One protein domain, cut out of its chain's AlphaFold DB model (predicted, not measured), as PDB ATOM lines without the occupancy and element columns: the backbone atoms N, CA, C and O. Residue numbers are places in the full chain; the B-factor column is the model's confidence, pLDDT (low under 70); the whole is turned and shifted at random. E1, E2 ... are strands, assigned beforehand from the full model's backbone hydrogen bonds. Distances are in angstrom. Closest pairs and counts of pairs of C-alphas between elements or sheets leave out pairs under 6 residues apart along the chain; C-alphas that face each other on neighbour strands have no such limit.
ATOM      1  N   THR A   5     163.196 143.782 192.416       86.00
ATOM      2  CA  THR A   5     164.347 144.335 191.702       86.00
ATOM      3  C   THR A   5     164.748 143.387 190.582       86.00
ATOM      4  O   THR A   5     164.743 142.168 190.753       86.00
ATOM      5  N   VAL A   6     165.116 143.960 189.439       88.19
ATOM      6  CA  VAL A   6     165.681 143.252 188.290       88.19
ATOM      7  C   VAL A   6     166.966 143.953 187.858       88.19
ATOM      8  O   VAL A   6     167.034 145.180 187.820       88.19
ATOM      9  N   GLY A   7     167.999 143.169 187.556       90.44
ATOM     10  CA  GLY A   7     169.264 143.659 187.016       90.44
ATOM     11  C   GLY A   7     169.458 143.191 185.584       90.44
ATOM     12  O   GLY A   7     169.368 141.994 185.312       90.44
ATOM     13  N   VAL A   8     169.766 144.114 184.675       90.44
ATOM     14  CA  VAL A   8     170.050 143.816 183.264       90.44
ATOM     15  C   VAL A   8     171.432 144.344 182.904       90.44
ATOM     16  O   VAL A   8     171.783 145.464 183.273       90.44
ATOM     17  N   ARG A   9     172.212 143.548 182.169       91.75
ATOM     18  CA  ARG A   9     173.538 143.926 181.676       91.75
ATOM     19  C   ARG A   9     173.690 143.568 180.202       91.75
ATOM     20  O   ARG A   9     173.317 142.477 179.786       91.75
ATOM     21  N   GLY A  10     174.268 144.472 179.417       91.06
ATOM     22  CA  GLY A  10     174.545 144.238 178.003       91.06
ATOM     23  C   GLY A  10     175.227 145.421 177.324       91.06
ATOM     24  O   GLY A  10     175.584 146.408 177.966       91.06
ATOM     25  N   THR A  11     175.415 145.305 176.015       90.69
ATOM     26  CA  THR A  11     175.973 146.337 175.138       90.69
ATOM     27  C   THR A  11     175.054 146.517 173.945       90.69
ATOM     28  O   THR A  11     174.684 145.543 173.293       90.69
ATOM     29  N   LEU A  12     174.701 147.760 173.645       89.81
ATOM     30  CA  LEU A  12     173.938 148.095 172.451       89.81
ATOM     31  C   LEU A  12     174.892 148.600 171.377       89.81
ATOM     32  O   LEU A  12     175.805 149.364 171.683       89.81
ATOM     33  N   LEU A  13     174.687 148.166 170.140       91.44
ATOM     34  CA  LEU A  13     175.424 148.609 168.965       91.44
ATOM     35  C   LEU A  13     174.491 149.330 167.989       91.44
ATOM     36  O   LEU A  13     173.293 149.057 167.953       91.44
ATOM     37  N   CYS A  14     175.054 150.203 167.165       85.31
ATOM     38  CA  CYS A  14     174.427 150.803 165.996       85.31
ATOM     39  C   CYS A  14     175.511 150.992 164.928       85.31
ATOM     40  O   CYS A  14     176.554 151.576 165.211       85.31
ATOM     41  N   GLY A  15     175.337 150.438 163.730       84.38
ATOM     42  CA  GLY A  15     176.344 150.524 162.664       84.38
ATOM     43  C   GLY A  15     177.628 149.748 162.962       84.38
ATOM     44  O   GLY A  15     178.674 150.043 162.395       84.38
ATOM     45  N   GLY A  16     177.575 148.784 163.888       83.50
ATOM     46  CA  GLY A  16     178.754 148.083 164.411       83.50
ATOM     47  C   GLY A  16     179.535 148.847 165.488       83.50
ATOM     48  O   GLY A  16     180.484 148.293 166.041       83.50
ATOM     49  N   GLU A  17     179.126 150.067 165.838       88.25
ATOM     50  CA  GLU A  17     179.724 150.862 166.912       88.25
ATOM     51  C   GLU A  17     178.878 150.789 168.193       88.25
ATOM     52  O   GLU A  17     177.657 150.655 168.104       88.25
ATOM     53  N   PRO A  18     179.475 150.870 169.399       89.75
ATOM     54  CA  PRO A  18     178.715 150.977 170.640       89.75
ATOM     55  C   PRO A  18     177.797 152.198 170.625       89.75
ATOM     56  O   PRO A  18     178.245 153.325 170.430       89.75
ATOM     57  N   LEU A  19     176.511 151.970 170.865       86.81
ATOM     58  CA  LEU A  19     175.521 153.029 170.955       86.81
ATOM     59  C   LEU A  19     175.692 153.760 172.293       86.81
ATOM     60  O   LEU A  19     175.350 153.228 173.352       86.81
ATOM     61  N   THR A  20     176.237 154.974 172.247       82.25
ATOM     62  CA  THR A  20     176.363 155.873 173.403       82.25
ATOM     63  C   THR A  20     175.175 156.833 173.473       82.25
ATOM     64  O   THR A  20     174.521 157.086 172.466       82.25
ATOM     65  N   ASP A  21     174.875 157.346 174.671       75.19
ATOM     66  CA  ASP A  21     173.811 158.340 174.911       75.19
ATOM     67  C   ASP A  21     172.385 157.897 174.524       75.19
ATOM     68  O   ASP A  21     171.505 158.721 174.272       75.19
ATOM     69  N   MET A  39     157.535 163.240 174.595       49.62
ATOM     70  CA  MET A  39     157.475 163.978 173.336       49.62
ATOM     71  C   MET A  39     158.873 164.132 172.710       49.62
ATOM     72  O   MET A  39     159.631 165.030 173.066       49.62
ATOM     73  N   ALA A  40     159.203 163.270 171.748       51.25
ATOM     74  CA  ALA A  40     160.232 163.515 170.738       51.25
ATOM     75  C   ALA A  40     159.744 162.955 169.390       51.25
ATOM     76  O   ALA A  40     159.048 161.935 169.384       51.25
ATOM     77  N   PRO A  41     160.066 163.593 168.252       55.00
ATOM     78  CA  PRO A  41     159.622 163.111 166.951       55.00
ATOM     79  C   PRO A  41     160.316 161.777 166.632       55.00
ATOM     80  O   PRO A  41     161.531 161.732 166.468       55.00
ATOM     81  N   CYS A  42     159.522 160.704 166.567       61.72
ATOM     82  CA  CYS A  42     159.919 159.338 166.213       61.72
ATOM     83  C   CYS A  42     160.931 158.692 167.175       61.72
ATOM     84  O   CYS A  42     162.111 158.536 166.859       61.72
ATOM     85  N   LYS A  43     160.449 158.243 168.341       69.06
ATOM     86  CA  LYS A  43     161.203 157.286 169.164       69.06
ATOM     87  C   LYS A  43     160.886 155.859 168.725       69.06
ATOM     88  O   LYS A  43     159.725 155.492 168.535       69.06
ATOM     89  N   ARG A  44     161.938 155.056 168.607       74.12
ATOM     90  CA  ARG A  44     161.854 153.614 168.394       74.12
ATOM     91  C   ARG A  44     161.826 152.919 169.753       74.12
ATOM     92  O   ARG A  44     162.715 153.149 170.572       74.12
ATOM     93  N   LYS A  45     160.794 152.116 170.005       75.62
ATOM     94  CA  LYS A  45     160.599 151.382 171.259       75.62
ATOM     95  C   LYS A  45     160.706 149.888 170.976       75.62
ATOM     96  O   LYS A  45     159.914 149.341 170.216       75.62
ATOM     97  N   THR A  46     161.664 149.238 171.626       76.44
ATOM     98  CA  THR A  46     161.795 147.779 171.629       76.44
ATOM     99  C   THR A  46     161.547 147.282 173.045       76.44
ATOM    100  O   THR A  46     162.170 147.770 173.988       76.44
ATOM    101  N   VAL A  47     160.620 146.339 173.201       77.50
ATOM    102  CA  VAL A  47     160.246 145.774 174.503       77.50
ATOM    103  C   VAL A  47     160.863 144.385 174.634       77.50
ATOM    104  O   VAL A  47     160.650 143.524 173.787       77.50
ATOM    105  N   PHE A  48     161.631 144.167 175.702       78.25
ATOM    106  CA  PHE A  48     162.184 142.857 176.043       78.25
ATOM    107  C   PHE A  48     161.479 142.329 177.284       78.25
ATOM    108  O   PHE A  48     161.642 142.878 178.373       78.25
ATOM    109  N   THR A  49     160.729 141.241 177.138       79.81
ATOM    110  CA  THR A  49     160.135 140.559 178.286       79.81
ATOM    111  C   THR A  49     161.219 139.804 179.049       79.81
ATOM    112  O   THR A  49     161.872 138.901 178.514       79.81
ATOM    113  N   ILE A  50     161.409 140.154 180.318       83.69
ATOM    114  CA  ILE A  50     162.337 139.460 181.209       83.69
ATOM    115  C   ILE A  50     161.546 138.406 181.978       83.69
ATOM    116  O   ILE A  50     160.507 138.689 182.555       83.69
ATOM    117  N   SER A  51     162.044 137.171 181.991       84.62
ATOM    118  CA  SER A  51     161.406 136.091 182.748       84.62
ATOM    119  C   SER A  51     161.442 136.365 184.255       84.62
ATOM    120  O   SER A  51     162.507 136.675 184.791       84.62
ATOM    121  N   ASP A  52     160.327 136.088 184.940       85.50
ATOM    122  CA  ASP A  52     160.142 136.239 186.393       85.50
ATOM    123  C   ASP A  52     161.255 135.624 187.253       85.50
ATOM    124  O   ASP A  52     161.509 136.059 188.370       85.50
ATOM    125  N   LYS A  53     161.988 134.632 186.733       85.94
ATOM    126  CA  LYS A  53     163.135 134.009 187.420       85.94
ATOM    127  C   LYS A  53     164.329 134.946 187.659       85.94
ATOM    128  O   LYS A  53     165.275 134.537 188.332       85.94
ATOM    129  N   TYR A  54     164.343 136.121 187.032       87.56
ATOM    130  CA  TYR A  54     165.334 137.184 187.244       87.56
ATOM    131  C   TYR A  54     164.782 138.328 188.104       87.56
ATOM    132  O   TYR A  54     165.478 139.315 188.328       87.56
ATOM    133  N   ILE A  55     163.534 138.212 188.565       87.25
ATOM    134  CA  ILE A  55     162.897 139.180 189.446       87.25
ATOM    135  C   ILE A  55     163.114 138.717 190.888       87.25
ATOM    136  O   ILE A  55     162.728 137.612 191.275       87.25
ATOM    137  N   HIS A  56     163.754 139.565 191.687       85.50
ATOM    138  CA  HIS A  56     164.125 139.263 193.067       85.50
ATOM    139  C   HIS A  56     163.285 140.077 194.044       85.50
ATOM    140  O   HIS A  56     163.075 141.274 193.855       85.50
ATOM    141  N   ALA A  57     162.823 139.438 195.121       82.31
ATOM    142  CA  ALA A  57     162.142 140.129 196.208       82.31
ATOM    143  C   ALA A  57     163.176 140.799 197.124       82.31
ATOM    144  O   ALA A  57     163.939 140.121 197.805       82.31
ATOM    145  N   GLY A  58     163.177 142.129 197.178       83.06
ATOM    146  CA  GLY A  58     164.152 142.908 197.940       83.06
ATOM    147  C   GLY A  58     164.746 144.052 197.127       83.06
ATOM    148  O   GLY A  58     164.259 144.376 196.047       83.06
ATOM    149  N   ARG A  59     165.774 144.698 197.688       81.75
ATOM    150  CA  ARG A  59     166.494 145.829 197.068       81.75
ATOM    151  C   ARG A  59     167.809 145.429 196.399       81.75
ATOM    152  O   ARG A  59     168.451 146.274 195.788       81.75
ATOM    153  N   GLU A  60     168.228 144.181 196.564       85.75
ATOM    154  CA  GLU A  60     169.494 143.676 196.038       85.75
ATOM    155  C   GLU A  60     169.243 142.816 194.796       85.75
ATOM    156  O   GLU A  60     168.182 142.207 194.648       85.75
ATOM    157  N   ILE A  61     170.212 142.820 193.880       87.25
ATOM    158  CA  ILE A  61     170.175 142.037 192.643       87.25
ATOM    159  C   ILE A  61     170.987 140.767 192.884       87.25
ATOM    160  O   ILE A  61     172.215 140.822 192.886       87.25
ATOM    161  N   ASP A  62     170.315 139.623 193.041       84.12
ATOM    162  CA  ASP A  62     171.022 138.343 193.195       84.12
ATOM    163  C   ASP A  62     171.445 137.758 191.841       84.12
ATOM    164  O   ASP A  62     172.428 137.017 191.752       84.12
ATOM    165  N   LYS A  63     170.698 138.063 190.768       88.75
ATOM    166  CA  LYS A  63     170.950 137.530 189.430       88.75
ATOM    167  C   LYS A  63     170.814 138.594 188.355       88.75
ATOM    168  O   LYS A  63     169.806 139.286 188.249       88.75
ATOM    169  N   TRP A  64     171.828 138.649 187.503       90.69
ATOM    170  CA  TRP A  64     171.835 139.497 186.323       90.69
ATOM    171  C   TRP A  64     171.212 138.772 185.133       90.69
ATOM    172  O   TRP A  64     171.522 137.609 184.857       90.69
ATOM    173  N   PHE A  65     170.335 139.471 184.420       91.44
ATOM    174  CA  PHE A  65     169.934 139.109 183.071       91.44
ATOM    175  C   PHE A  65     170.988 139.638 182.090       91.44
ATOM    176  O   PHE A  65     171.072 140.839 181.827       91.44
ATOM    177  N   GLU A  66     171.820 138.733 181.583       92.06
ATOM    178  CA  GLU A  66     172.848 139.042 180.588       92.06
ATOM    179  C   GLU A  66     172.197 139.135 179.195       92.06
ATOM    180  O   GLU A  66     172.018 138.126 178.513       92.06
ATOM    181  N   LEU A  67     171.826 140.351 178.782       90.19
ATOM    182  CA  LEU A  67     171.254 140.665 177.463       90.19
ATOM    183  C   LEU A  67     172.263 140.412 176.328       90.19
ATOM    184  O   LEU A  67     171.875 140.143 175.195       90.19
ATOM    185  N   GLY A  68     173.563 140.480 176.633       91.12
ATOM    186  CA  GLY A  68     174.634 140.297 175.655       91.12
ATOM    187  C   GLY A  68     174.862 141.540 174.797       91.12
ATOM    188  O   GLY A  68     174.778 142.663 175.294       91.12
ATOM    189  N   VAL A  69     175.200 141.335 173.521       90.31
ATOM    190  CA  VAL A  69     175.451 142.412 172.553       90.31
ATOM    191  C   VAL A  69     174.301 142.463 171.556       90.31
ATOM    192  O   VAL A  69     174.061 141.489 170.844       90.31
ATOM    193  N   LEU A  70     173.608 143.595 171.499       88.88
ATOM    194  CA  LEU A  70     172.433 143.786 170.661       88.88
ATOM    195  C   LEU A  70     172.693 144.862 169.611       88.88
ATOM    196  O   LEU A  70     172.977 146.001 169.964       88.88
ATOM    197  N   ASN A  71     172.569 144.524 168.326       87.69
ATOM    198  CA  ASN A  71     172.615 145.532 167.271       87.69
ATOM    199  C   ASN A  71     171.223 146.142 167.072       87.69
ATOM    200  O   ASN A  71     170.306 145.455 166.638       87.69
ATOM    201  N   MET A  72     171.087 147.432 167.362       85.81
ATOM    202  CA  MET A  72     169.842 148.187 167.251       85.81
ATOM    203  C   MET A  72     169.496 148.592 165.809       85.81
ATOM    204  O   MET A  72     168.461 149.206 165.588       85.81
ATOM    205  N   GLU A  73     170.301 148.247 164.800       82.75
ATOM    206  CA  GLU A  73     169.946 148.455 163.386       82.75
ATOM    207  C   GLU A  73     168.874 147.482 162.881       82.75
ATOM    208  O   GLU A  73     168.113 147.826 161.978       82.75
ATOM    209  N   THR A  74     168.785 146.277 163.453       77.12
ATOM    210  CA  THR A  74     167.789 145.277 163.028       77.12
ATOM    211  C   THR A  74     166.418 145.632 163.556       77.12
ATOM    212  O   THR A  74     166.318 145.977 164.720       77.12
ATOM    213  N   ILE A  75     165.361 145.485 162.764       75.25
ATOM    214  CA  ILE A  75     163.983 145.619 163.256       75.25
ATOM    215  C   ILE A  75     163.697 144.458 164.220       75.25
ATOM    216  O   ILE A  75     163.934 143.299 163.866       75.25
ATOM    217  N   PHE A  76     163.226 144.765 165.430       79.75
ATOM    218  CA  PHE A  76     162.814 143.756 166.407       79.75
ATOM    219  C   PHE A  76     161.334 143.408 166.256       79.75
ATOM    220  O   PHE A  76     160.518 144.242 165.864       79.75
ATOM    221  N   ASP A  77     160.979 142.164 166.572       70.00
ATOM    222  CA  ASP A  77     159.574 141.766 166.636       70.00
ATOM    223  C   ASP A  77     158.859 142.542 167.754       70.00
ATOM    224  O   ASP A  77     159.415 142.727 168.838       70.00
ATOM    225  N   GLY A  78     157.657 143.050 167.473       66.50
ATOM    226  CA  GLY A  78     156.932 143.942 168.389       66.50
ATOM    227  C   GLY A  78     157.533 145.347 168.543       66.50
ATOM    228  O   GLY A  78     157.183 146.065 169.476       66.50
ATOM    229  N   GLU A  79     158.446 145.758 167.659       69.69
ATOM    230  CA  GLU A  79     159.000 147.108 167.672       69.69
ATOM    231  C   GLU A  79     157.989 148.163 167.213       69.69
ATOM    232  O   GLU A  79     157.454 148.109 166.104       69.69
ATOM    233  N   GLU A  80     157.796 149.180 168.049       68.44
ATOM    234  CA  GLU A  80     156.903 150.297 167.765       68.44
ATOM    235  C   GLU A  80     157.692 151.555 167.396       68.44
ATOM    236  O   GLU A  80     158.706 151.903 168.012       68.44
ATOM    237  N   HIS A  81     157.195 152.271 166.389       68.31
ATOM    238  CA  HIS A  81     157.705 153.579 165.983       68.31
ATOM    239  C   HIS A  81     156.651 154.619 166.350       68.31
ATOM    240  O   HIS A  81     155.675 154.808 165.624       68.31
ATOM    241  N   LYS A  82     156.821 155.291 167.496       62.72
ATOM    242  CA  LYS A  82     155.924 156.382 167.903       62.72
ATOM    243  C   LYS A  82     156.441 157.681 167.294       62.72
ATOM    244  O   LYS A  82     157.292 158.363 167.866       62.72
ATOM    245  N   CYS A  83     155.951 157.979 166.097       60.12
ATOM    246  CA  CYS A  83     156.052 159.287 165.457       60.12
ATOM    247  C   CYS A  83     154.833 160.147 165.841       60.12
ATOM    248  O   CYS A  83     153.784 159.595 166.169       60.12
TER     249      CYS A  83
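AT A GLANCE: This is residues 5 to 21 and 39 to 83 of the 84 residues of an uncharacterized protein of Toxocara canis (UniProt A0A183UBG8). With little regular structure, the printed part is a loose, open frame: a long two-strand ribbon, E1 beside E3, makes one side, a tiny ribbon, E2 beside E4, lies at one end, and residues 46 to 63 run between them. The 62 printed residues have four named strands, E1 E2 E3 E4, and no named helix; the class is all strand, with 22 residues in named elements. It is loose, radius of gyration of the C-alphas 14.2 A, spanning 37 by 26 by 22 A.

HOW THE PARTS SIT: E1, residues 7 to 14, and E3, residues 64 to 71, are parallel at 7 degrees, with N 11 and O 68 2.8 A apart. E2, residues 43 to 45, and E4, residues 80 to 82, are antiparallel at 154 degrees, with N 45 and O 80 2.9 A apart. E1 and E2 are apart, as are E3 and E4.

IN THESE COORDINATES: E1 is 22.8 A long from C-alpha 7 at (169.264, 143.659, 187.016), E3 20.0 A. E2 is 6.3 A; E4, 6.2 A, ends at C-alpha 82, (155.924, 156.382, 167.903).

THE WHOLE: Residues 22 to 38 are not printed; C-alphas 21 and 39 are 17.4 A apart. The link E2 to E3 is long. Residues 39 to 43 and 78 to 83 have pLDDT under 70.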